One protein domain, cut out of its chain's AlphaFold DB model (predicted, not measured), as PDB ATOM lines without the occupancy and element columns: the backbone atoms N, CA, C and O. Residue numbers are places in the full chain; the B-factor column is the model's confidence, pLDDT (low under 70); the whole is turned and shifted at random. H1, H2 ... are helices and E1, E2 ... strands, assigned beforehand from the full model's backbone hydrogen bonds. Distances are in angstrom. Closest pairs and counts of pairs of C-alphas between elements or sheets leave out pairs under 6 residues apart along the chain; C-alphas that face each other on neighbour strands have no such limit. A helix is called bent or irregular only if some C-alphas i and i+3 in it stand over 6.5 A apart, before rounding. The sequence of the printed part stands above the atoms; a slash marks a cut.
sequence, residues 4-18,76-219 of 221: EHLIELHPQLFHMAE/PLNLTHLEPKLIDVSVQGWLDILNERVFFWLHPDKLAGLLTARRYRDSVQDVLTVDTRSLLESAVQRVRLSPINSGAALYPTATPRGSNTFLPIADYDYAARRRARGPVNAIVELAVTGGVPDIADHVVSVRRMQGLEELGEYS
ATOM      1  N   GLU A   4      35.267 -30.442 -17.342       97.50
ATOM      2  CA  GLU A   4      33.965 -29.806 -17.127       97.50
ATOM      3  C   GLU A   4      33.515 -29.051 -18.379       97.50
ATOM      4  O   GLU A   4      32.391 -29.232 -18.842       97.50
ATOM      5  N   HIS A   5      34.426 -28.322 -19.023       97.06
ATOM      6  CA  HIS A   5      34.143 -27.655 -20.288       97.06
ATOM      7  C   HIS A   5      33.777 -28.650 -21.404       97.06
ATOM      8  O   HIS A   5      32.943 -28.338 -22.252       97.06
ATOM      9  N   LEU A   6      34.365 -29.855 -21.430       97.69
ATOM     10  CA  LEU A   6      33.981 -30.888 -22.400       97.69
ATOM     11  C   LEU A   6      32.543 -31.368 -22.168       97.69
ATOM     12  O   LEU A   6      31.783 -31.463 -23.129       97.69
ATOM     13  N   ILE A   7      32.183 -31.630 -20.909       98.12
ATOM     14  CA  ILE A   7      30.848 -32.091 -20.502       98.12
ATOM     15  C   ILE A   7      29.788 -31.027 -20.803       98.12
ATOM     16  O   ILE A   7      28.723 -31.349 -21.319       98.12
ATOM     17  N   GLU A   8      30.076 -29.754 -20.528       97.50
ATOM     18  CA  GLU A   8      29.155 -28.648 -20.820       97.50
ATOM     19  C   GLU A   8      28.885 -28.494 -22.322       97.50
ATOM     20  O   GLU A   8      27.748 -28.260 -22.735       97.50
ATOM     21  N   LEU A   9      29.925 -28.625 -23.154       96.62
ATOM     22  CA  LEU A   9      29.796 -28.515 -24.609       96.62
ATOM     23  C   LEU A   9      29.086 -29.718 -25.229       96.62
ATOM     24  O   LEU A   9      28.366 -29.577 -26.218       96.62
ATOM     25  N   HIS A  10      29.343 -30.897 -24.675       97.62
ATOM     26  CA  HIS A  10      28.903 -32.172 -25.208       97.62
ATOM     27  C   HIS A  10      28.369 -33.012 -24.048       97.62
ATOM     28  O   HIS A  10      29.076 -33.889 -23.578       97.62
ATOM     29  N   PRO A  11      27.141 -32.752 -23.563       98.25
ATOM     30  CA  PRO A  11      26.571 -33.521 -22.455       98.25
ATOM     31  C   PRO A  11      26.244 -34.957 -22.870       98.25
ATOM     32  O   PRO A  11      26.235 -35.862 -22.039       98.25
ATOM     33  N   GLN A  12      26.036 -35.193 -24.168       98.62
ATOM     34  CA  GLN A  12      25.756 -36.505 -24.733       98.62
ATOM     35  C   GLN A  12      26.747 -36.867 -25.836       98.62
ATOM     36  O   GLN A  12      27.124 -36.032 -26.664       98.62
ATOM     37  N   LEU A  13      27.098 -38.147 -25.871       98.75
ATOM     38  CA  LEU A  13      27.901 -38.777 -26.908       98.75
ATOM     39  C   LEU A  13      27.065 -39.799 -27.670       98.75
ATOM     40  O   LEU A  13      26.131 -40.384 -27.124       98.75
ATOM     41  N   PHE A  14      27.434 -40.054 -28.924       98.81
ATOM     42  CA  PHE A  14      26.704 -40.986 -29.778       98.81
ATOM     43  C   PHE A  14      27.616 -42.067 -30.337       98.81
ATOM     44  O   PHE A  14      28.603 -41.768 -31.015       98.81
ATOM     45  N   HIS A  15      27.247 -43.325 -30.120       98.69
ATOM     46  CA  HIS A  15      27.875 -44.474 -30.755       98.69
ATOM     47  C   HIS A  15      26.862 -45.170 -31.659       98.69
ATOM     48  O   HIS A  15      25.772 -45.526 -31.231       98.69
ATOM     49  N   MET A  16      27.221 -45.368 -32.922       97.88
ATOM     50  CA  MET A  16      26.437 -46.189 -33.840       97.88
ATOM     51  C   MET A  16      26.993 -47.611 -33.746       97.88
ATOM     52  O   MET A  16      28.206 -47.758 -33.845       97.88
ATOM     53  N   ALA A  17      26.156 -48.643 -33.727       97.31
ATOM     54  CA  ALA A  17      26.503 -50.062 -33.879       97.31
ATOM     55  C   ALA A  17      25.567 -50.734 -34.909       97.31
ATOM     56  O   ALA A  17      24.551 -50.150 -35.285       97.31
ATOM     57  N   GLU A  18      25.914 -51.926 -35.404       96.56
ATOM     58  CA  GLU A  18      25.007 -52.690 -36.278       96.56
ATOM     59  C   GLU A  18      23.716 -53.039 -35.517       96.56
ATOM     60  O   GLU A  18      23.749 -53.237 -34.298       96.56
ATOM     61  N   PRO A  76      35.793 -45.752 -45.972       96.06
ATOM     62  CA  PRO A  76      36.196 -44.360 -46.179       96.06
ATOM     63  C   PRO A  76      37.707 -44.091 -46.063       96.06
ATOM     64  O   PRO A  76      38.168 -43.014 -46.451       96.06
ATOM     65  N   LEU A  77      38.490 -45.038 -45.545       96.62
ATOM     66  CA  LEU A  77      39.932 -44.914 -45.354       96.62
ATOM     67  C   LEU A  77      40.686 -45.278 -46.644       96.62
ATOM     68  O   LEU A  77      41.274 -46.344 -46.758       96.62
ATOM     69  N   ASN A  78      40.645 -44.419 -47.664       96.75
ATOM     70  CA  ASN A  78      41.370 -44.670 -48.913       96.75
ATOM     71  C   ASN A  78      42.896 -44.657 -48.674       96.75
ATOM     72  O   ASN A  78      43.440 -43.626 -48.281       96.75
ATOM     73  N   LEU A  79      43.578 -45.779 -48.940       96.56
ATOM     74  CA  LEU A  79      45.009 -45.939 -48.649       96.56
ATOM     75  C   LEU A  79      45.901 -44.982 -49.452       96.56
ATOM     76  O   LEU A  79      46.819 -44.397 -48.885       96.56
ATOM     77  N   THR A  80      45.572 -44.723 -50.722       97.12
ATOM     78  CA  THR A  80      46.295 -43.774 -51.587       97.12
ATOM     79  C   THR A  80      46.281 -42.351 -51.026       97.12
ATOM     80  O   THR A  80      47.240 -41.602 -51.187       97.12
ATOM     81  N   HIS A  81      45.196 -41.957 -50.358       97.81
ATOM     82  CA  HIS A  81      45.100 -40.653 -49.701       97.81
ATOM     83  C   HIS A  81      45.560 -40.675 -48.241       97.81
ATOM     84  O   HIS A  81      45.883 -39.622 -47.696       97.81
ATOM     85  N   LEU A  82      45.541 -41.840 -47.590       97.62
ATOM     86  CA  LEU A  82      45.978 -42.023 -46.212       97.62
ATOM     87  C   LEU A  82      47.496 -41.923 -46.104       97.62
ATOM     88  O   LEU A  82      47.986 -41.126 -45.311       97.62
ATOM     89  N   GLU A  83      48.214 -42.727 -46.885       97.62
ATOM     90  CA  GLU A  83      49.655 -42.938 -46.746       97.62
ATOM     91  C   GLU A  83      50.458 -41.623 -46.798       97.62
ATOM     92  O   GLU A  83      51.224 -41.378 -45.867       97.62
ATOM     93  N   PRO A  84      50.204 -40.678 -47.732       97.50
ATOM     94  CA  PRO A  84      50.912 -39.392 -47.755       97.50
ATOM     95  C   PRO A  84      50.555 -38.444 -46.599       97.50
ATOM     96  O   PRO A  84      51.099 -37.343 -46.509       97.50
ATOM     97  N   LYS A  85      49.563 -38.796 -45.774       97.69
ATOM     98  CA  LYS A  85      49.097 -38.006 -44.624       97.69
ATOM     99  C   LYS A  85      49.550 -38.586 -43.295       97.69
ATOM    100  O   LYS A  85      49.291 -37.943 -42.279       97.69
ATOM    101  N   LEU A  86      50.177 -39.759 -43.293       98.19
ATOM    102  CA  LEU A  86      50.766 -40.333 -42.096       98.19
ATOM    103  C   LEU A  86      52.042 -39.565 -41.737       98.19
ATOM    104  O   LEU A  86      52.850 -39.257 -42.608       98.19
ATOM    105  N   ILE A  87      52.187 -39.206 -40.463       97.56
ATOM    106  CA  ILE A  87      53.326 -38.417 -39.977       97.56
ATOM    107  C   ILE A  87      54.412 -39.334 -39.412       97.56
ATOM    108  O   ILE A  87      55.559 -39.280 -39.839       97.56
ATOM    109  N   ASP A  88      54.047 -40.157 -38.437       97.62
ATOM    110  CA  ASP A  88      54.973 -40.904 -37.581       97.62
ATOM    111  C   ASP A  88      54.571 -42.375 -37.401       97.62
ATOM    112  O   ASP A  88      55.129 -43.082 -36.566       97.62
ATOM    113  N   VAL A  89      53.606 -42.843 -38.192       97.94
ATOM    114  CA  VAL A  89      53.101 -44.219 -38.166       97.94
ATOM    115  C   VAL A  89      53.022 -44.780 -39.580       97.94
ATOM    116  O   VAL A  89      52.835 -44.038 -40.542       97.94
ATOM    117  N   SER A  90      53.146 -46.099 -39.716       97.75
ATOM    118  CA  SER A  90      52.838 -46.802 -40.965       97.75
ATOM    119  C   SER A  90      51.324 -46.945 -41.151       97.75
ATOM    120  O   SER A  90      50.544 -46.657 -40.240       97.75
ATOM    121  N   VAL A  91      50.885 -47.420 -42.323       97.56
ATOM    122  CA  VAL A  91      49.468 -47.765 -42.545       97.56
ATOM    123  C   VAL A  91      49.002 -48.785 -41.507       97.56
ATOM    124  O   VAL A  91      47.989 -48.544 -40.861       97.56
ATOM    125  N   GLN A  92      49.781 -49.848 -41.285       97.38
ATOM    126  CA  GLN A  92      49.527 -50.836 -40.235       97.38
ATOM    127  C   GLN A  92      49.380 -50.173 -38.860       97.38
ATOM    128  O   GLN A  92      48.356 -50.334 -38.209       97.38
ATOM    129  N   GLY A  93      50.352 -49.348 -38.459       98.06
ATOM    130  CA  GLY A  93      50.307 -48.672 -37.161       98.06
ATOM    131  C   GLY A  93      49.096 -47.745 -37.013       98.06
ATOM    132  O   GLY A  93      48.551 -47.598 -35.923       98.06
ATOM    133  N   TRP A  94      48.619 -47.147 -38.108       98.44
ATOM    134  CA  TRP A  94      47.364 -46.398 -38.097       98.44
ATOM    135  C   TRP A  94      46.147 -47.308 -37.893       98.44
ATOM    136  O   TRP A  94      45.263 -46.965 -37.111       98.44
ATOM    137  N   LEU A  95      46.092 -48.467 -38.559       98.25
ATOM    138  CA  LEU A  95      45.028 -49.455 -38.351       98.25
ATOM    139  C   LEU A  95      45.029 -49.984 -36.913       98.25
ATOM    140  O   LEU A  95      43.958 -50.068 -36.316       98.25
ATOM    141  N   ASP A  96      46.203 -50.236 -36.332       98.19
ATOM    142  CA  ASP A  96      46.358 -50.640 -34.932       98.19
ATOM    143  C   ASP A  96      45.776 -49.598 -33.979       98.19
ATOM    144  O   ASP A  96      44.931 -49.923 -33.142       98.19
ATOM    145  N   ILE A  97      46.125 -48.321 -34.179       98.19
ATOM    146  CA  ILE A  97      45.550 -47.210 -33.413       98.19
ATOM    147  C   ILE A  97      44.017 -47.227 -33.503       98.19
ATOM    148  O   ILE A  97      43.334 -47.046 -32.492       98.19
ATOM    149  N   LEU A  98      43.443 -47.446 -34.688       98.38
ATOM    150  CA  LEU A  98      41.986 -47.501 -34.825       98.38
ATOM    151  C   LEU A  98      41.385 -48.738 -34.142       98.38
ATOM    152  O   LEU A  98      40.372 -48.621 -33.457       98.38
ATOM    153  N   ASN A  99      42.000 -49.910 -34.306       98.56
ATOM    154  CA  ASN A  99      41.477 -51.187 -33.818       98.56
ATOM    155  C   ASN A  99      41.527 -51.315 -32.283       98.56
ATOM    156  O   ASN A  99      40.778 -52.108 -31.721       98.56
ATOM    157  N   GLU A 100      42.357 -50.528 -31.598       98.38
ATOM    158  CA  GLU A 100      42.441 -50.458 -30.130       98.38
ATOM    159  C   GLU A 100      41.377 -49.564 -29.472       98.38
ATOM    160  O   GLU A 100      41.350 -49.430 -28.243       98.38
ATOM    161  N   ARG A 101      40.540 -48.882 -30.258       98.56
ATOM    162  CA  ARG A 101      39.643 -47.833 -29.766       98.56
ATOM    163  C   ARG A 101      38.191 -48.097 -30.134       98.56
ATOM    164  O   ARG A 101      37.875 -48.714 -31.145       98.56
ATOM    165  N   VAL A 102      37.312 -47.545 -29.308       98.69
ATOM    166  CA  VAL A 102      35.897 -47.339 -29.629       98.69
ATOM    167  C   VAL A 102      35.651 -45.842 -29.760       98.69
ATOM    168  O   VAL A 102      36.328 -45.046 -29.105       98.69
ATOM    169  N   PHE A 103      34.726 -45.453 -30.635       98.75
ATOM    170  CA  PHE A 103      34.565 -44.065 -31.068       98.75
ATOM    171  C   PHE A 103      33.157 -43.554 -30.802       98.75
ATOM    172  O   PHE A 103      32.176 -44.276 -30.991       98.75
ATOM    173  N   PHE A 104      33.082 -42.281 -30.438       98.81
ATOM    174  CA  PHE A 104      31.850 -41.552 -30.211       98.81
ATOM    175  C   PHE A 104      31.848 -40.246 -31.001       98.81
ATOM    176  O   PHE A 104      32.847 -39.522 -31.051       98.81
ATOM    177  N   TRP A 105      30.694 -39.915 -31.569       98.56
ATOM    178  CA  TRP A 105      30.416 -38.586 -32.096       98.56
ATOM    179  C   TRP A 105      29.990 -37.666 -30.958       98.56
ATOM    180  O   TRP A 105      29.151 -38.042 -30.145       98.56
ATOM    181  N   LEU A 106      30.519 -36.442 -30.937       97.94
ATOM    182  CA  LEU A 106      30.147 -35.435 -29.937       97.94
ATOM    183  C   LEU A 106      29.011 -34.509 -30.403       97.94
ATOM    184  O   LEU A 106      28.572 -33.630 -29.664       97.94
ATOM    185  N   HIS A 107      28.562 -34.649 -31.652       96.94
ATOM    186  CA  HIS A 107      27.537 -33.783 -32.229       96.94
ATOM    187  C   HIS A 107      26.528 -34.596 -33.048       96.94
ATOM    188  O   HIS A 107      26.955 -35.402 -33.886       96.94
ATOM    189  N   PRO A 108      25.211 -34.360 -32.888       95.75
ATOM    190  CA  PRO A 108      24.174 -35.099 -33.608       95.75
ATOM    191  C   PRO A 108      24.318 -34.990 -35.131       95.75
ATOM    192  O   PRO A 108      24.180 -35.992 -35.820       95.75
ATOM    193  N   ASP A 109      24.713 -33.834 -35.673       95.62
ATOM    194  CA  ASP A 109      24.966 -33.688 -37.120       95.62
ATOM    195  C   ASP A 109      26.053 -34.633 -37.659       95.62
ATOM    196  O   ASP A 109      26.001 -35.044 -38.819       95.62
ATOM    197  N   LYS A 110      27.056 -34.992 -36.842       96.25
ATOM    198  CA  LYS A 110      28.102 -35.943 -37.253       96.25
ATOM    199  C   LYS A 110      27.560 -37.364 -37.313       96.25
ATOM    200  O   LYS A 110      27.813 -38.060 -38.295       96.25
ATOM    201  N   LEU A 111      26.764 -37.747 -36.315       97.38
ATOM    202  CA  LEU A 111      26.011 -38.997 -36.332       97.38
ATOM    203  C   LEU A 111      25.064 -39.044 -37.543       97.38
ATOM    204  O   LEU A 111      25.082 -40.020 -38.285       97.38
ATOM    205  N   ALA A 112      24.288 -37.986 -37.783       97.50
ATOM    206  CA  ALA A 112      23.362 -37.893 -38.910       97.50
ATOM    207  C   ALA A 112      24.088 -38.041 -40.256       97.50
ATOM    208  O   ALA A 112      23.625 -38.766 -41.139       97.50
ATOM    209  N   GLY A 113      25.258 -37.412 -40.403       96.69
ATOM    210  CA  GLY A 113      26.116 -37.580 -41.575       96.69
ATOM    211  C   GLY A 113      26.578 -39.025 -41.791       96.69
ATOM    212  O   GLY A 113      26.654 -39.474 -42.933       96.69
ATOM    213  N   LEU A 114      26.856 -39.769 -40.715       95.88
ATOM    214  CA  LEU A 114      27.201 -41.189 -40.800       95.88
ATOM    215  C   LEU A 114      25.981 -42.054 -41.152       95.88
ATOM    216  O   LEU A 114      26.065 -42.849 -42.085       95.88
ATOM    217  N   LEU A 115      24.853 -41.855 -40.465       97.69
ATOM    218  CA  LEU A 115      23.596 -42.573 -40.698       97.69
ATOM    219  C   LEU A 115      23.095 -42.410 -42.136       97.69
ATOM    220  O   LEU A 115      22.587 -43.352 -42.725       97.69
ATOM    221  N   THR A 116      23.257 -41.227 -42.728       97.69
ATOM    222  CA  THR A 116      22.811 -40.929 -44.101       97.69
ATOM    223  C   THR A 116      23.865 -41.203 -45.169       97.69
ATOM    224  O   THR A 116      23.593 -41.063 -46.368       97.69
ATOM    225  N   ALA A 117      25.074 -41.613 -44.776       95.69
ATOM    226  CA  ALA A 117      26.118 -41.936 -45.730       95.69
ATOM    227  C   ALA A 117      25.659 -43.081 -46.641       95.69
ATOM    228  O   ALA A 117      25.034 -44.040 -46.192       95.69
ATOM    229  N   ARG A 118      26.039 -43.029 -47.926       94.25
ATOM    230  CA  ARG A 118      25.665 -44.036 -48.943       94.25
ATOM    231  C   ARG A 118      25.862 -45.486 -48.483       94.25
ATOM    232  O   ARG A 118      25.147 -46.362 -48.942       94.25
ATOM    233  N   ARG A 119      26.856 -45.725 -47.631       92.69
ATOM    234  CA  ARG A 119      27.213 -47.049 -47.126       92.69
ATOM    235  C   ARG A 119      26.266 -47.584 -46.046       92.69
ATOM    236  O   ARG A 119      26.167 -48.793 -45.919       92.69
ATOM    237  N   TYR A 120      25.609 -46.702 -45.296       94.81
ATOM    238  CA  TYR A 120      24.853 -47.062 -44.092       94.81
ATOM    239  C   TYR A 120      23.379 -46.661 -44.146       94.81
ATOM    240  O   TYR A 120      22.589 -47.221 -43.403       94.81
ATOM    241  N   ARG A 121      22.986 -45.735 -45.029       95.06
ATOM    242  CA  ARG A 121      21.618 -45.179 -45.078       95.06
ATOM    243  C   ARG A 121      20.507 -46.210 -45.262       95.06
ATOM    244  O   ARG A 121      19.387 -45.961 -44.843       95.06
ATOM    245  N   ASP A 122      20.831 -47.326 -45.907       96.25
ATOM    246  CA  ASP A 122      19.888 -48.401 -46.203       96.25
ATOM    247  C   ASP A 122      20.006 -49.548 -45.174       96.25
ATOM    248  O   ASP A 122      19.175 -50.453 -45.166       96.25
ATOM    249  N   SER A 123      20.995 -49.496 -44.274       95.50
ATOM    250  CA  SER A 123      21.209 -50.460 -43.191       95.50
ATOM    251  C   SER A 123      20.532 -49.994 -41.907       95.50
ATOM    252  O   SER A 123      20.528 -48.808 -41.577       95.50
ATOM    253  N   VAL A 124      20.007 -50.945 -41.139       97.81
ATOM    254  CA  VAL A 124      19.474 -50.668 -39.803       97.81
ATOM    255  C   VAL A 124      20.634 -50.632 -38.808       97.81
ATOM    256  O   VAL A 124      21.544 -51.453 -38.889       97.81
ATOM    257  N   GLN A 125      20.629 -49.681 -37.881       97.94
ATOM    258  CA  GLN A 125      21.694 -49.458 -36.903       97.94
ATOM    259  C   GLN A 125      21.100 -49.286 -35.503       97.94
ATOM    260  O   GLN A 125      20.018 -48.720 -35.356       97.94
ATOM    261  N   ASP A 126      21.829 -49.710 -34.475       98.38
ATOM    262  CA  ASP A 126      21.539 -49.335 -33.091       98.38
ATOM    263  C   ASP A 126      22.378 -48.099 -32.737       98.38
ATOM    264  O   ASP A 126      23.602 -48.103 -32.854       98.38
ATOM    265  N   VAL A 127      21.733 -47.014 -32.319       98.62
ATOM    266  CA  VAL A 127      22.385 -45.770 -31.899       98.62
ATOM    267  C   VAL A 127      22.278 -45.642 -30.391       98.62
ATOM    268  O   VAL A 127      21.195 -45.408 -29.858       98.62
ATOM    269  N   LEU A 128      23.418 -45.751 -29.720       98.75
ATOM    270  CA  LEU A 128      23.571 -45.536 -28.290       98.75
ATOM    271  C   LEU A 128      23.801 -44.043 -28.042       98.75
ATOM    272  O   LEU A 128      24.733 -43.457 -28.600       98.75
ATOM    273  N   THR A 129      22.978 -43.448 -27.184       98.81
ATOM    274  CA  THR A 129      23.223 -42.125 -26.596       98.81
ATOM    275  C   THR A 129      23.792 -42.331 -25.201       98.81
ATOM    276  O   THR A 129      23.208 -43.061 -24.403       98.81
ATOM    277  N   VAL A 130      24.928 -41.708 -24.912       98.75
ATOM    278  CA  VAL A 130      25.712 -41.929 -23.692       98.75
ATOM    279  C   VAL A 130      25.827 -40.623 -22.917       98.75
ATOM    280  O   VAL A 130      26.081 -39.580 -23.523       98.75
ATOM    281  N   ASP A 131      25.647 -40.676 -21.598       98.69
ATOM    282  CA  ASP A 131      25.942 -39.555 -20.710       98.69
ATOM    283  C   ASP A 131      27.455 -39.320 -20.653       98.69
ATOM    284  O   ASP A 131      28.259 -40.214 -20.378       98.69
ATOM    285  N   THR A 132      27.862 -38.096 -20.973       98.69
ATOM    286  CA  THR A 132      29.288 -37.786 -21.110       98.69
ATOM    287  C   THR A 132      29.977 -37.738 -19.761       98.69
ATOM    288  O   THR A 132      31.124 -38.165 -19.653       98.69
ATOM    289  N   ARG A 133      29.303 -37.227 -18.727       98.50
ATOM    290  CA  ARG A 133      29.901 -37.121 -17.399       98.50
ATOM    291  C   ARG A 133      30.201 -38.509 -16.851       98.50
ATOM    292  O   ARG A 133      31.350 -38.763 -16.496       98.50
ATOM    293  N   SER A 134      29.211 -39.399 -16.848       98.19
ATOM    294  CA  SER A 134      29.359 -40.741 -16.287       98.19
ATOM    295  C   SER A 134      30.456 -41.535 -17.008       98.19
ATOM    296  O   SER A 134      31.326 -42.117 -16.356       98.19
ATOM    297  N   LEU A 135      30.505 -41.466 -18.348       98.38
ATOM    298  CA  LEU A 135      31.548 -42.127 -19.136       98.38
ATOM    299  C   LEU A 135      32.944 -41.581 -18.809       98.38
ATOM    300  O   LEU A 135      33.914 -42.334 -18.703       98.38
ATOM    301  N   LEU A 136      33.086 -40.258 -18.713       97.75
ATOM    302  CA  LEU A 136      34.394 -39.665 -18.463       97.75
ATOM    303  C   LEU A 136      34.878 -39.969 -17.045       97.75
ATOM    304  O   LEU A 136      36.061 -40.257 -16.875       97.75
ATOM    305  N   GLU A 137      33.993 -39.988 -16.051       95.25
ATOM    306  CA  GLU A 137      34.337 -40.382 -14.682       95.25
ATOM    307  C   GLU A 137      34.880 -41.822 -14.610       95.25
ATOM    308  O   GLU A 137      35.823 -42.071 -13.854       95.25
ATOM    309  N   SER A 138      34.391 -42.748 -15.449       93.19
ATOM    310  CA  SER A 138      34.893 -44.133 -15.497       93.19
ATOM    311  C   SER A 138      36.128 -44.337 -16.394       93.19
ATOM    312  O   SER A 138      36.930 -45.248 -16.159       93.19
ATOM    313  N   ALA A 139      36.327 -43.498 -17.419       93.81
ATOM    314  CA  ALA A 139      37.306 -43.758 -18.482       93.81
ATOM    315  C   ALA A 139      38.310 -42.625 -18.778       93.81
ATOM    316  O   ALA A 139      39.102 -42.772 -19.712       93.81
ATOM    317  N   VAL A 140      38.349 -41.527 -18.005       94.31
ATOM    318  CA  VAL A 140      39.113 -40.294 -18.329       94.31
ATOM    319  C   VAL A 140      40.552 -40.534 -18.802       94.31
ATOM    320  O   VAL A 140      40.990 -39.939 -19.785       94.31
ATOM    321  N   GLN A 141      41.293 -41.446 -18.166       96.69
ATOM    322  CA  GLN A 141      42.700 -41.710 -18.506       96.69
ATOM    323  C   GLN A 141      42.879 -42.336 -19.899       96.69
ATOM    324  O   GLN A 141      43.923 -42.173 -20.539       96.69
ATOM    325  N   ARG A 142      41.848 -43.026 -20.395       97.75
ATOM    326  CA  ARG A 142      41.821 -43.731 -21.686       97.75
ATOM    327  C   ARG A 142      41.148 -42.914 -22.790       97.75
ATOM    328  O   ARG A 142      41.241 -43.286 -23.957       97.75
ATOM    329  N   VAL A 143      40.512 -41.799 -22.432       98.44
ATOM    330  CA  VAL A 143      39.822 -40.904 -23.365       98.44
ATOM    331  C   VAL A 143      40.826 -40.065 -24.148       98.44
ATOM    332  O   VAL A 143      41.747 -39.457 -23.593       98.44
ATOM    333  N   ARG A 144      40.634 -40.003 -25.462       98.50
ATOM    334  CA  ARG A 144      41.374 -39.141 -26.378       98.50
ATOM    335  C   ARG A 144      40.410 -38.408 -27.298       98.50
ATOM    336  O   ARG A 144      39.409 -38.965 -27.735       98.50
ATOM    337  N   LEU A 145      40.737 -37.168 -27.623       98.50
ATOM    338  CA  LEU A 145      39.964 -36.328 -28.528       98.50
ATOM    339  C   LEU A 145      40.654 -36.257 -29.889       98.50
ATOM    340  O   LEU A 145      41.873 -36.088 -29.965       98.50
ATOM    341  N   SER A 146      39.864 -36.335 -30.958       98.25
ATOM    342  CA  SER A 146      40.329 -36.203 -32.339       98.25
ATOM    343  C   SER A 146      39.620 -35.044 -33.054       98.25
ATOM    344  O   SER A 146      38.400 -34.886 -32.955       98.25
ATOM    345  N   PRO A 147      40.360 -34.197 -33.798       96.62
ATOM    346  CA  PRO A 147      39.799 -33.094 -34.581       96.62
ATOM    347  C   PRO A 147      39.231 -33.529 -35.943       96.62
ATOM    348  O   PRO A 147      38.856 -32.671 -36.746       96.62
ATOM    349  N   ILE A 148      39.270 -34.824 -36.262       96.75
ATOM    350  CA  ILE A 148      38.866 -35.383 -37.557       96.75
ATOM    351  C   ILE A 148      38.099 -36.691 -37.381       96.75
ATOM    352  O   ILE A 148      38.206 -37.331 -36.341       96.75
ATOM    353  N   ASN A 149      37.382 -37.102 -38.431       96.94
ATOM    354  CA  ASN A 149      36.950 -38.490 -38.565       96.94
ATOM    355  C   ASN A 149      38.185 -39.342 -38.893       96.94
ATOM    356  O   ASN A 149      38.713 -39.267 -40.008       96.94
ATOM    357  N   SER A 150      38.679 -40.087 -37.911       97.31
ATOM    358  CA  SER A 150      39.933 -40.837 -38.014       97.31
ATOM    359  C   SER A 150      39.832 -42.042 -38.960       97.31
ATOM    360  O   SER A 150      40.813 -42.390 -39.628       97.31
ATOM    361  N   GLY A 151      38.628 -42.597 -39.117       95.81
ATOM    362  CA  GLY A 151      38.300 -43.668 -40.060       95.81
ATOM    363  C   GLY A 151      38.132 -43.222 -41.519       95.81
ATOM    364  O   GLY A 151      37.804 -44.048 -42.370       95.81
ATOM    365  N   ALA A 152      38.347 -41.939 -41.843       96.56
ATOM    366  CA  ALA A 152      38.140 -41.401 -43.188       96.56
ATOM    367  C   ALA A 152      39.386 -40.721 -43.786       96.56
ATOM    368  O   ALA A 152      40.042 -39.866 -43.188       96.56
ATOM    369  N   ALA A 153      39.693 -41.061 -45.038       97.19
ATOM    370  CA  ALA A 153      40.742 -40.455 -45.860       97.19
ATOM    371  C   ALA A 153      40.261 -40.313 -47.311       97.19
ATOM    372  O   ALA A 153      40.908 -40.762 -48.242       97.19
ATOM    373  N   LEU A 154      39.080 -39.738 -47.530       94.00
ATOM    374  CA  LEU A 154      38.413 -39.822 -48.835       94.00
ATOM    375  C   LEU A 154      39.086 -39.022 -49.959       94.00
ATOM    376  O   LEU A 154      38.927 -39.385 -51.122       94.00
ATOM    377  N   TYR A 155      39.841 -37.972 -49.632       95.25
ATOM    378  CA  TYR A 155      40.361 -37.010 -50.609       95.25
ATOM    379  C   TYR A 155      41.863 -36.743 -50.422       95.25
ATOM    380  O   TYR A 155      42.349 -36.825 -49.290       95.25
ATOM    381  N   PRO A 156      42.593 -36.305 -51.469       94.81
ATOM    382  CA  PRO A 156      44.009 -35.917 -51.364       94.81
ATOM    383  C   PRO A 156      44.280 -34.788 -50.354       94.81
ATOM    384  O   PRO A 156      45.397 -34.613 -49.864       94.81
ATOM    385  N   THR A 157      43.249 -34.008 -50.026       94.56
ATOM    386  CA  THR A 157      43.269 -32.919 -49.041       94.56
ATOM    387  C   THR A 157      42.985 -33.387 -47.614       94.56
ATOM    388  O   THR A 157      42.822 -32.554 -46.723       94.56
ATOM    389  N   ALA A 158      42.922 -34.701 -47.365       94.06
ATOM    390  CA  ALA A 158      42.700 -35.227 -46.027       94.06
ATOM    391  C   ALA A 158      43.728 -34.670 -45.028       94.06
ATOM    392  O   ALA A 158      44.889 -34.420 -45.362       94.06
ATOM    393  N   THR A 159      43.278 -34.444 -43.792       94.88
ATOM    394  CA  THR A 159      44.123 -33.864 -42.741       94.88
ATOM    395  C   THR A 159      45.265 -34.832 -42.388       94.88
ATOM    396  O   THR A 159      45.032 -36.046 -42.386       94.88
ATOM    397  N   PRO A 160      46.474 -34.321 -42.084       96.69
ATOM    398  CA  PRO A 160      47.563 -35.127 -41.537       96.69
ATOM    399  C   PRO A 160      47.139 -35.905 -40.292       96.69
ATOM    400  O   PRO A 160      46.325 -35.420 -39.498       96.69
ATOM    401  N   ARG A 161      47.691 -37.104 -40.122       97.25
ATOM    402  CA  ARG A 161      47.357 -37.994 -39.016       97.25
ATOM    403  C   ARG A 161      48.545 -38.825 -38.547       97.25
ATOM    404  O   ARG A 161      49.491 -39.048 -39.295       97.25
ATOM    405  N   GLY A 162      48.493 -39.246 -37.296       96.62
ATOM    406  CA  GLY A 162      49.588 -39.923 -36.615       96.62
ATOM    407  C   GLY A 162      49.284 -40.083 -35.133       96.62
ATOM    408  O   GLY A 162      48.133 -39.909 -34.719       96.62
ATOM    409  N   SER A 163      50.301 -40.355 -34.321       92.00
ATOM    410  CA  SER A 163      50.125 -40.528 -32.868       92.00
ATOM    411  C   SER A 163      49.405 -39.330 -32.220       92.00
ATOM    412  O   SER A 163      48.470 -39.497 -31.440       92.00
ATOM    413  N   ASN A 164      49.744 -38.111 -32.655       95.00
ATOM    414  CA  ASN A 164      49.177 -36.852 -32.163       95.00
ATOM    415  C   ASN A 164      47.774 -36.514 -32.707       95.00
ATOM    416  O   ASN A 164      47.247 -35.437 -32.420       95.00
ATOM    417  N   THR A 165      47.140 -37.388 -33.500       97.81
ATOM    418  CA  THR A 165      45.724 -37.204 -33.866       97.81
ATOM    419  C   THR A 165      44.810 -37.344 -32.653       97.81
ATOM    420  O   THR A 165      43.792 -36.656 -32.584       97.81
ATOM    421  N   PHE A 166      45.191 -38.196 -31.699       98.06
ATOM    422  CA  PHE A 166      44.424 -38.525 -30.504       98.06
ATOM    423  C   PHE A 166      45.110 -37.950 -29.267       98.06
ATOM    424  O   PHE A 166      46.054 -38.538 -28.747       98.06
ATOM    425  N   LEU A 167      44.622 -36.814 -28.773       97.94
ATOM    426  CA  LEU A 167      45.234 -36.132 -27.628       97.94
ATOM    427  C   LEU A 167      44.395 -36.309 -26.356       97.94
ATOM    428  O   LEU A 167      43.165 -36.354 -26.448       97.94
ATOM    429  N   PRO A 168      45.018 -36.387 -25.167       97.75
ATOM    430  CA  PRO A 168      44.309 -36.253 -23.897       97.75
ATOM    431  C   PRO A 168      43.497 -34.950 -23.829       97.75
ATOM    432  O   PRO A 168      43.843 -33.959 -24.472       97.75
ATOM    433  N   ILE A 169      42.438 -34.927 -23.013       97.69
ATOM    434  CA  ILE A 169      41.566 -33.746 -22.846       97.69
ATOM    435  C   ILE A 169      42.384 -32.509 -22.432       97.69
ATOM    436  O   ILE A 169      42.231 -31.431 -23.022       97.69
ATOM    437  N   ALA A 170      43.296 -32.691 -21.469       96.69
ATOM    438  CA  ALA A 170      44.169 -31.642 -20.946       96.69
ATOM    439  C   ALA A 170      45.027 -30.996 -22.049       96.69
ATOM    440  O   ALA A 170      45.084 -29.770 -22.146       96.69
ATOM    441  N   ASP A 171      45.579 -31.817 -22.947       97.25
ATOM    442  CA  ASP A 171      46.479 -31.386 -24.025       97.25
ATOM    443  C   ASP A 171      45.730 -30.893 -25.274       97.25
ATOM    444  O   ASP A 171      46.330 -30.410 -26.239       97.25
ATOM    445  N   TYR A 172      44.399 -31.000 -25.293       97.44
ATOM    446  CA  TYR A 172      43.601 -30.612 -26.444       97.44
ATOM    447  C   TYR A 172      43.396 -29.093 -26.517       97.44
ATOM    448  O   TYR A 172      42.612 -28.514 -25.752       97.44
ATOM    449  N   ASP A 173      44.043 -28.430 -27.481       96.31
ATOM    450  CA  ASP A 173      43.846 -26.998 -27.756       96.31
ATOM    451  C   ASP A 173      42.508 -26.723 -28.472       96.31
ATOM    452  O   ASP A 173      42.428 -26.421 -29.669       96.31
ATOM    453  N   TYR A 174      41.419 -26.852 -27.714       97.06
ATOM    454  CA  TYR A 174      40.064 -26.573 -28.182       97.06
ATOM    455  C   TYR A 174      39.914 -25.135 -28.684       97.06
ATOM    456  O   TYR A 174      39.282 -24.903 -29.713       97.06
ATOM    457  N   ALA A 175      40.511 -24.159 -27.994       96.69
ATOM    458  CA  ALA A 175      40.339 -22.749 -28.320       96.69
ATOM    459  C   ALA A 175      40.905 -22.417 -29.708       96.69
ATOM    460  O   ALA A 175      40.224 -21.765 -30.507       96.69
ATOM    461  N   ALA A 176      42.113 -22.890 -30.034       96.81
ATOM    462  CA  ALA A 176      42.675 -22.705 -31.369       96.81
ATOM    463  C   ALA A 176      41.878 -23.456 -32.440       96.81
ATOM    464  O   ALA A 176      41.576 -22.887 -33.493       96.81
ATOM    465  N   ARG A 177      41.472 -24.701 -32.167       96.12
ATOM    466  CA  ARG A 177      40.703 -25.512 -33.124       96.12
ATOM    467  C   ARG A 177      39.327 -24.923 -33.410       96.12
ATOM    468  O   ARG A 177      38.951 -24.828 -34.576       96.12
ATOM    469  N   ARG A 178      38.621 -24.447 -32.386       96.44
ATOM    470  CA  ARG A 178      37.342 -23.739 -32.521       96.44
ATOM    471  C   ARG A 178      37.483 -22.481 -33.371       96.44
ATOM    472  O   ARG A 178      36.643 -22.262 -34.237       96.44
ATOM    473  N   ARG A 179      38.540 -21.678 -33.175       97.00
ATOM    474  CA  ARG A 179      38.805 -20.501 -34.027       97.00
ATOM    475  C   ARG A 179      39.024 -20.887 -35.491       97.00
ATOM    476  O   ARG A 179      38.540 -20.193 -36.374       97.00
ATOM    477  N   ALA A 180      39.734 -21.984 -35.741       95.38
ATOM    478  CA  ALA A 180      40.090 -22.405 -37.095       95.38
ATOM    479  C   ALA A 180      38.972 -23.161 -37.837       95.38
ATOM    480  O   ALA A 180      38.898 -23.087 -39.059       95.38
ATOM    481  N   ARG A 181      38.140 -23.935 -37.126       93.62
ATOM    482  CA  ARG A 181      37.201 -24.906 -37.728       93.62
ATOM    483  C   ARG A 181      35.737 -24.698 -37.327       93.62
ATOM    484  O   ARG A 181      34.858 -25.389 -37.844       93.62
ATOM    485  N   GLY A 182      35.471 -23.761 -36.421       94.50
ATOM    486  CA  GLY A 182      34.167 -23.587 -35.786       94.50
ATOM    487  C   GLY A 182      33.909 -24.615 -34.674       94.50
ATOM    488  O   GLY A 182      34.660 -25.581 -34.536       94.50
ATOM    489  N   PRO A 183      32.854 -24.419 -33.866       91.31
ATOM    490  CA  PRO A 183      32.590 -25.230 -32.674       91.31
ATOM    491  C   PRO A 183      32.311 -26.706 -32.996       91.31
ATOM    492  O   PRO A 183      32.899 -27.580 -32.370       91.31
ATOM    493  N   VAL A 184      31.506 -26.990 -34.026       90.19
ATOM    494  CA  VAL A 184      31.104 -28.361 -34.407       90.19
ATOM    495  C   VAL A 184      32.273 -29.212 -34.922       90.19
ATOM    496  O   VAL A 184      32.263 -30.431 -34.800       90.19
ATOM    497  N   ASN A 185      33.291 -28.587 -35.521       93.88
ATOM    498  CA  ASN A 185      34.462 -29.290 -36.061       93.88
ATOM    499  C   ASN A 185      35.710 -29.114 -35.186       93.88
ATOM    500  O   ASN A 185      36.803 -29.516 -35.594       93.88
ATOM    501  N   ALA A 186      35.571 -28.465 -34.026       96.12
ATOM    502  CA  ALA A 186      36.675 -28.269 -33.100       96.12
ATOM    503  C   ALA A 186      37.104 -29.599 -32.484       96.12
ATOM    504  O   ALA A 186      38.303 -29.815 -32.361       96.12
ATOM    505  N   ILE A 187      36.131 -30.461 -32.161       97.25
ATOM    506  CA  ILE A 187      36.282 -31.847 -31.709       97.25
ATOM    507  C   ILE A 187      35.300 -32.675 -32.532       97.25
ATOM    508  O   ILE A 187      34.114 -32.362 -32.576       97.25
ATOM    509  N   VAL A 188      35.793 -33.691 -33.231       97.56
ATOM    510  CA  VAL A 188      34.973 -34.489 -34.151       97.56
ATOM    511  C   VAL A 188      34.682 -35.864 -33.564       97.56
ATOM    512  O   VAL A 188      33.540 -36.308 -33.625       97.56
ATOM    513  N   GLU A 189      35.682 -36.498 -32.955       98.44
ATOM    514  CA  GLU A 189      35.544 -37.806 -32.316       98.44
ATOM    515  C   GLU A 189      36.105 -37.775 -30.896       98.44
ATOM    516  O   GLU A 189      37.130 -37.139 -30.623       98.44
ATOM    517  N   LEU A 190      35.447 -38.521 -30.018       98.69
ATOM    518  CA  LEU A 190      35.980 -38.954 -28.740       98.69
ATOM    519  C   LEU A 190      36.263 -40.445 -28.869       98.69
ATOM    520  O   LEU A 190      35.387 -41.215 -29.255       98.69
ATOM    521  N   ALA A 191      37.492 -40.847 -28.579       98.69
ATOM    522  CA  ALA A 191      37.929 -42.229 -28.647       98.69
ATOM    523  C   ALA A 191      38.309 -42.730 -27.255       98.69
ATOM    524  O   ALA A 191      38.958 -42.010 -26.495       98.69
ATOM    525  N   VAL A 192      37.947 -43.971 -26.935       98.75
ATOM    526  CA  VAL A 192      38.354 -44.634 -25.691       98.75
ATOM    527  C   VAL A 192      39.221 -45.837 -26.034       98.75
ATOM    528  O   VAL A 192      38.762 -46.780 -26.680       98.75
ATOM    529  N   THR A 193      40.484 -45.804 -25.613       98.38
ATOM    530  CA  THR A 193      41.409 -46.932 -25.785       98.38
ATOM    531  C   THR A 193      41.008 -48.097 -24.877       98.38
ATOM    532  O   THR A 193      40.728 -47.905 -23.690       98.38
ATOM    533  N   GLY A 194      40.984 -49.312 -25.426       97.56
ATOM    534  CA  GLY A 194      40.621 -50.534 -24.701       97.56
ATOM    535  C   GLY A 194      39.116 -50.730 -24.476       97.56
ATOM    536  O   GLY A 194      38.738 -51.661 -23.776       97.56
ATOM    537  N   GLY A 195      38.254 -49.881 -25.051       97.88
ATOM    538  CA  GLY A 195      36.795 -50.044 -24.984       97.88
ATOM    539  C   GLY A 195      36.140 -49.433 -23.751       97.88
ATOM    540  O   GLY A 195      36.742 -48.633 -23.044       97.88
ATOM    541  N   VAL A 196      34.892 -49.795 -23.477       98.50
ATOM    542  CA  VAL A 196      34.142 -49.371 -22.285       98.50
ATOM    543  C   VAL A 196      33.425 -50.602 -21.719       98.50
ATOM    544  O   VAL A 196      32.326 -50.918 -22.176       98.50
ATOM    545  N   PRO A 197      34.057 -51.354 -20.794       97.00
ATOM    546  CA  PRO A 197      33.484 -52.587 -20.242       97.00
ATOM    547  C   PRO A 197      32.123 -52.383 -19.559       97.00
ATOM    548  O   PRO A 197      31.259 -53.245 -19.621       97.00
ATOM    549  N   ASP A 198      31.936 -51.217 -18.954       97.38
ATOM    550  CA  ASP A 198      30.782 -50.763 -18.178       97.38
ATOM    551  C   ASP A 198      29.847 -49.844 -18.990       97.38
ATOM    552  O   ASP A 198      29.131 -49.026 -18.427       97.38
ATOM    553  N   ILE A 199      29.846 -49.934 -20.329       98.38
ATOM    554  CA  ILE A 199      29.083 -49.007 -21.194       98.38
ATOM    555  C   ILE A 199      27.590 -48.944 -20.851       98.38
ATOM    556  O   ILE A 199      26.975 -47.894 -21.023       98.38
ATOM    557  N   ALA A 200      27.017 -50.046 -20.359       98.06
ATOM    558  CA  ALA A 200      25.609 -50.125 -19.992       98.06
ATOM    559  C   ALA A 200      25.217 -49.115 -18.907       98.06
ATOM    560  O   ALA A 200      24.114 -48.577 -18.965       98.06
ATOM    561  N   ASP A 201      26.135 -48.795 -17.994       98.06
ATOM    562  CA  ASP A 201      25.901 -47.860 -16.889       98.06
ATOM    563  C   ASP A 201      25.851 -46.394 -17.358       98.06
ATOM    564  O   ASP A 201      25.368 -45.520 -16.639       98.06
ATOM    565  N   HIS A 202      26.330 -46.120 -18.577       98.44
ATOM    566  CA  HIS A 202      26.466 -44.769 -19.135       98.44
ATOM    567  C   HIS A 202      25.456 -44.470 -20.245       98.44
ATOM    568  O   HIS A 202      25.307 -43.323 -20.665       98.44
ATOM    569  N   VAL A 203      24.783 -45.490 -20.776       98.62
ATOM    570  CA  VAL A 203      23.835 -45.341 -21.884       98.62
ATOM    571  C   VAL A 203      22.494 -44.830 -21.362       98.62
ATOM    572  O   VAL A 203      21.873 -45.441 -20.501       98.62
ATOM    573  N   VAL A 204      22.020 -43.720 -21.930       98.38
ATOM    574  CA  VAL A 204      20.741 -43.087 -21.564       98.38
ATOM    575  C   VAL A 204      19.607 -43.411 -22.536       98.38
ATOM    576  O   VAL A 204      18.443 -43.301 -22.168       98.38
ATOM    577  N   SER A 205      19.923 -43.810 -23.772       98.38
ATOM    578  CA  SER A 205      18.947 -44.353 -24.726       98.38
ATOM    579  C   SER A 205      19.623 -45.182 -25.811       98.38
ATOM    580  O   SER A 205      20.773 -44.925 -26.179       98.38
ATOM    581  N   VAL A 206      18.891 -46.154 -26.362       98.62
ATOM    582  CA  VAL A 206      19.318 -46.899 -27.552       98.62
ATOM    583  C   VAL A 206      18.187 -46.960 -28.557       98.62
ATOM    584  O   VAL A 206      17.165 -47.602 -28.322       98.62
ATOM    585  N   ARG A 207      18.403 -46.318 -29.703       98.44
ATOM    586  CA  ARG A 207      17.412 -46.197 -30.771       98.44
ATOM    587  C   ARG A 207      17.818 -47.006 -31.985       98.44
ATOM    588  O   ARG A 207      18.960 -46.932 -32.431       98.44
ATOM    589  N   ARG A 208      16.871 -47.751 -32.542       98.31
ATOM    590  CA  ARG A 208      17.019 -48.430 -33.821       98.31
ATOM    591  C   ARG A 208      16.712 -47.454 -34.943       98.31
ATOM    592  O   ARG A 208      15.608 -46.928 -35.005       98.31
ATOM    593  N   MET A 209      17.670 -47.247 -35.835       98.31
ATOM    594  CA  MET A 209      17.603 -46.244 -36.894       98.31
ATOM    595  C   MET A 209      17.824 -46.876 -38.270       98.31
ATOM    596  O   MET A 209      18.663 -47.763 -38.402       98.31
ATOM    597  N   GLN A 210      17.149 -46.377 -39.304       98.19
ATOM    598  CA  GLN A 210      17.529 -46.575 -40.707       98.19
ATOM    599  C   GLN A 210      17.611 -45.199 -41.373       98.19
ATOM    600  O   GLN A 210      16.623 -44.476 -41.488       98.19
ATOM    601  N   GLY A 211      18.823 -44.772 -41.733       96.88
ATOM    602  CA  GLY A 211      19.053 -43.358 -42.025       96.88
ATOM    603  C   GLY A 211      18.654 -42.481 -40.830       96.88
ATOM    604  O   GLY A 211      19.140 -42.685 -39.720       96.88
ATOM    605  N   LEU A 212      17.779 -41.495 -41.050       97.38
ATOM    606  CA  LEU A 212      17.250 -40.631 -39.979       97.38
ATOM    607  C   LEU A 212      15.893 -41.095 -39.435       97.38
ATOM    608  O   LEU A 212      15.343 -40.436 -38.556       97.38
ATOM    609  N   GLU A 213      15.347 -42.191 -39.958       97.75
ATOM    610  CA  GLU A 213      14.101 -42.771 -39.469       97.75
ATOM    611  C   GLU A 213      14.371 -43.609 -38.220       97.75
ATOM    612  O   GLU A 213      15.252 -44.471 -38.222       97.75
ATOM    613  N   GLU A 214      13.610 -43.358 -37.157       97.81
ATOM    614  CA  GLU A 214      13.618 -44.168 -35.942       97.81
ATOM    615  C   GLU A 214      12.594 -45.299 -36.080       97.81
ATOM    616  O   GLU A 214      11.396 -45.058 -36.211       97.81
ATOM    617  N   LEU A 215      13.073 -46.540 -36.050       97.69
ATOM    618  CA  LEU A 215      12.255 -47.748 -36.171       97.69
ATOM    619  C   LEU A 215      11.832 -48.311 -34.806       97.69
ATOM    620  O   LEU A 215      10.982 -49.198 -34.741       97.69
ATOM    621  N   GLY A 216      12.449 -47.845 -33.716       96.12
ATOM    622  CA  GLY A 216      12.106 -48.236 -32.352       96.12
ATOM    623  C   GLY A 216      13.188 -47.895 -31.332       96.12
ATOM    624  O   GLY A 216      14.268 -47.423 -31.676       96.12
ATOM    625  N   GLU A 217      12.911 -48.195 -30.067       95.12
ATOM    626  CA  GLU A 217      13.805 -47.939 -28.937       95.12
ATOM    627  C   GLU A 217      13.885 -49.178 -28.036       95.12
ATOM    628  O   GLU A 217      12.913 -49.921 -27.873       95.12
ATOM    629  N   TYR A 218      15.060 -49.422 -27.460       93.81
ATOM    630  CA  TYR A 218      15.244 -50.462 -26.456       93.81
ATOM    631  C   TYR A 218      14.812 -49.984 -25.070       93.81
ATOM    632  O   TYR A 218      15.139 -48.880 -24.645       93.81
ATOM    633  N   SER A 219      14.169 -50.868 -24.306       89.81
ATOM    634  CA  SER A 219      13.982 -50.646 -22.872       89.81
ATOM    635  C   SER A 219      15.302 -50.896 -22.145       89.81
ATOM    636  O   SER A 219      15.770 -52.032 -22.100       89.81
TER     637      SER A 219
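This is residues 4 to 18 and 76 to 219 of the 221 residues of an uncharacterized protein of Rathayibacter sp. VKM Ac-2804 (UniProt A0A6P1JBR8). Two antiparallel sheets follow one another along the longest axis: a four-strand sheet towards one end and a small three-strand sheet in the middle, close together where edge strand E1 of the one crosses edge strand E2 of the other. H4 covers part of one face of the larger sheet, H5 bridges the two sheets, and H2 and H3 make a corner towards the end away from E7. The printed part has 159 residues with six named helices and seven named strands, in the order H1 E1 H2 H3 E2 H4 E3 H5 E4 H6 E5 E6 E7; the sheet orders are E1 - E3 - E6 - E7 and E2 - E5 - E4. The class is mixed, helices and strands; the whole is compact, with a radius of gyration of the C-alphas of 15.7 A and spans of 45 by 37 by 31 A.

In the larger sheet E1 is residues 12 to 18, 19.9 A long, E3 is 124 to 131, 23.0 A, E6 is 203 to 210, 19.9 A, and E7 is 213 to 217, ending at C-alpha 217 (13.805, -47.939, -28.937). The smaller sheet has E2, residues 101 to 105, E5, 189 to 193, and E4, 143 to 146. The helices are H1, residues 4 to 9, beginning at C-alpha 4 (33.965, -29.806, -17.127), H2, 79 to 85, H3, 91 to 99, H4, 108 to 115, H5, 132 to 142, 13.9 A, and H6, 174 to 181.

The larger sheet is strongly twisted; N 15 and O 128 of E1 and E3 are 2.9 A apart, N 127 and O 207 of E3 and E6 2.8 A, and N 208 and O 216 of the hairpin E6 and E7 2.8 A, within hydrogen-bond range. H4 is on this sheet at a height of 8.4 A, over E3 and along the strands, at 23 degrees on the local plane. The closest C-alphas of E1 and E2 are those of His 15 and Phe 104, 5.0 A apart. In the smaller sheet N 104 and O 190 of E2 and E5, and N 144 and O 191 of E4 and E5, are each 2.8 A apart. H5 is irregular, with C-alphas 138 and 141 8.7 A apart; it only grazes both sheets. H1 is close to H5 but not clearly touching, Ile 7 and Thr 132 having the closest C-alphas at 5.9 A. H2 and H3 only just touch, with 3 pairs of C-alphas within 8 A, the closest being Glu 83 and Val 91 at 6.4 A; they are about perpendicular, at 85 degrees. H6 is on neither sheet and touches no helix. Every O i to N i+4 pair is within hydrogen-bond range in H1, H3, H4 and H6; H2 has 1 of 3, with 2 of 4 O i to N i+3 pairs, and H5 has 5 of 7.

The C-alphas of Pro 84 and Ser 219 are the two farthest apart, at 45.9 A. Residues 19 to 75 are not printed, and C-alphas 18 and 76 are 17.1 A apart across this cut. The link from E4 to H6, residues 147 to 173, is long. The mean pLDDT of the printed part is 97.0, and no printed residue is under 70.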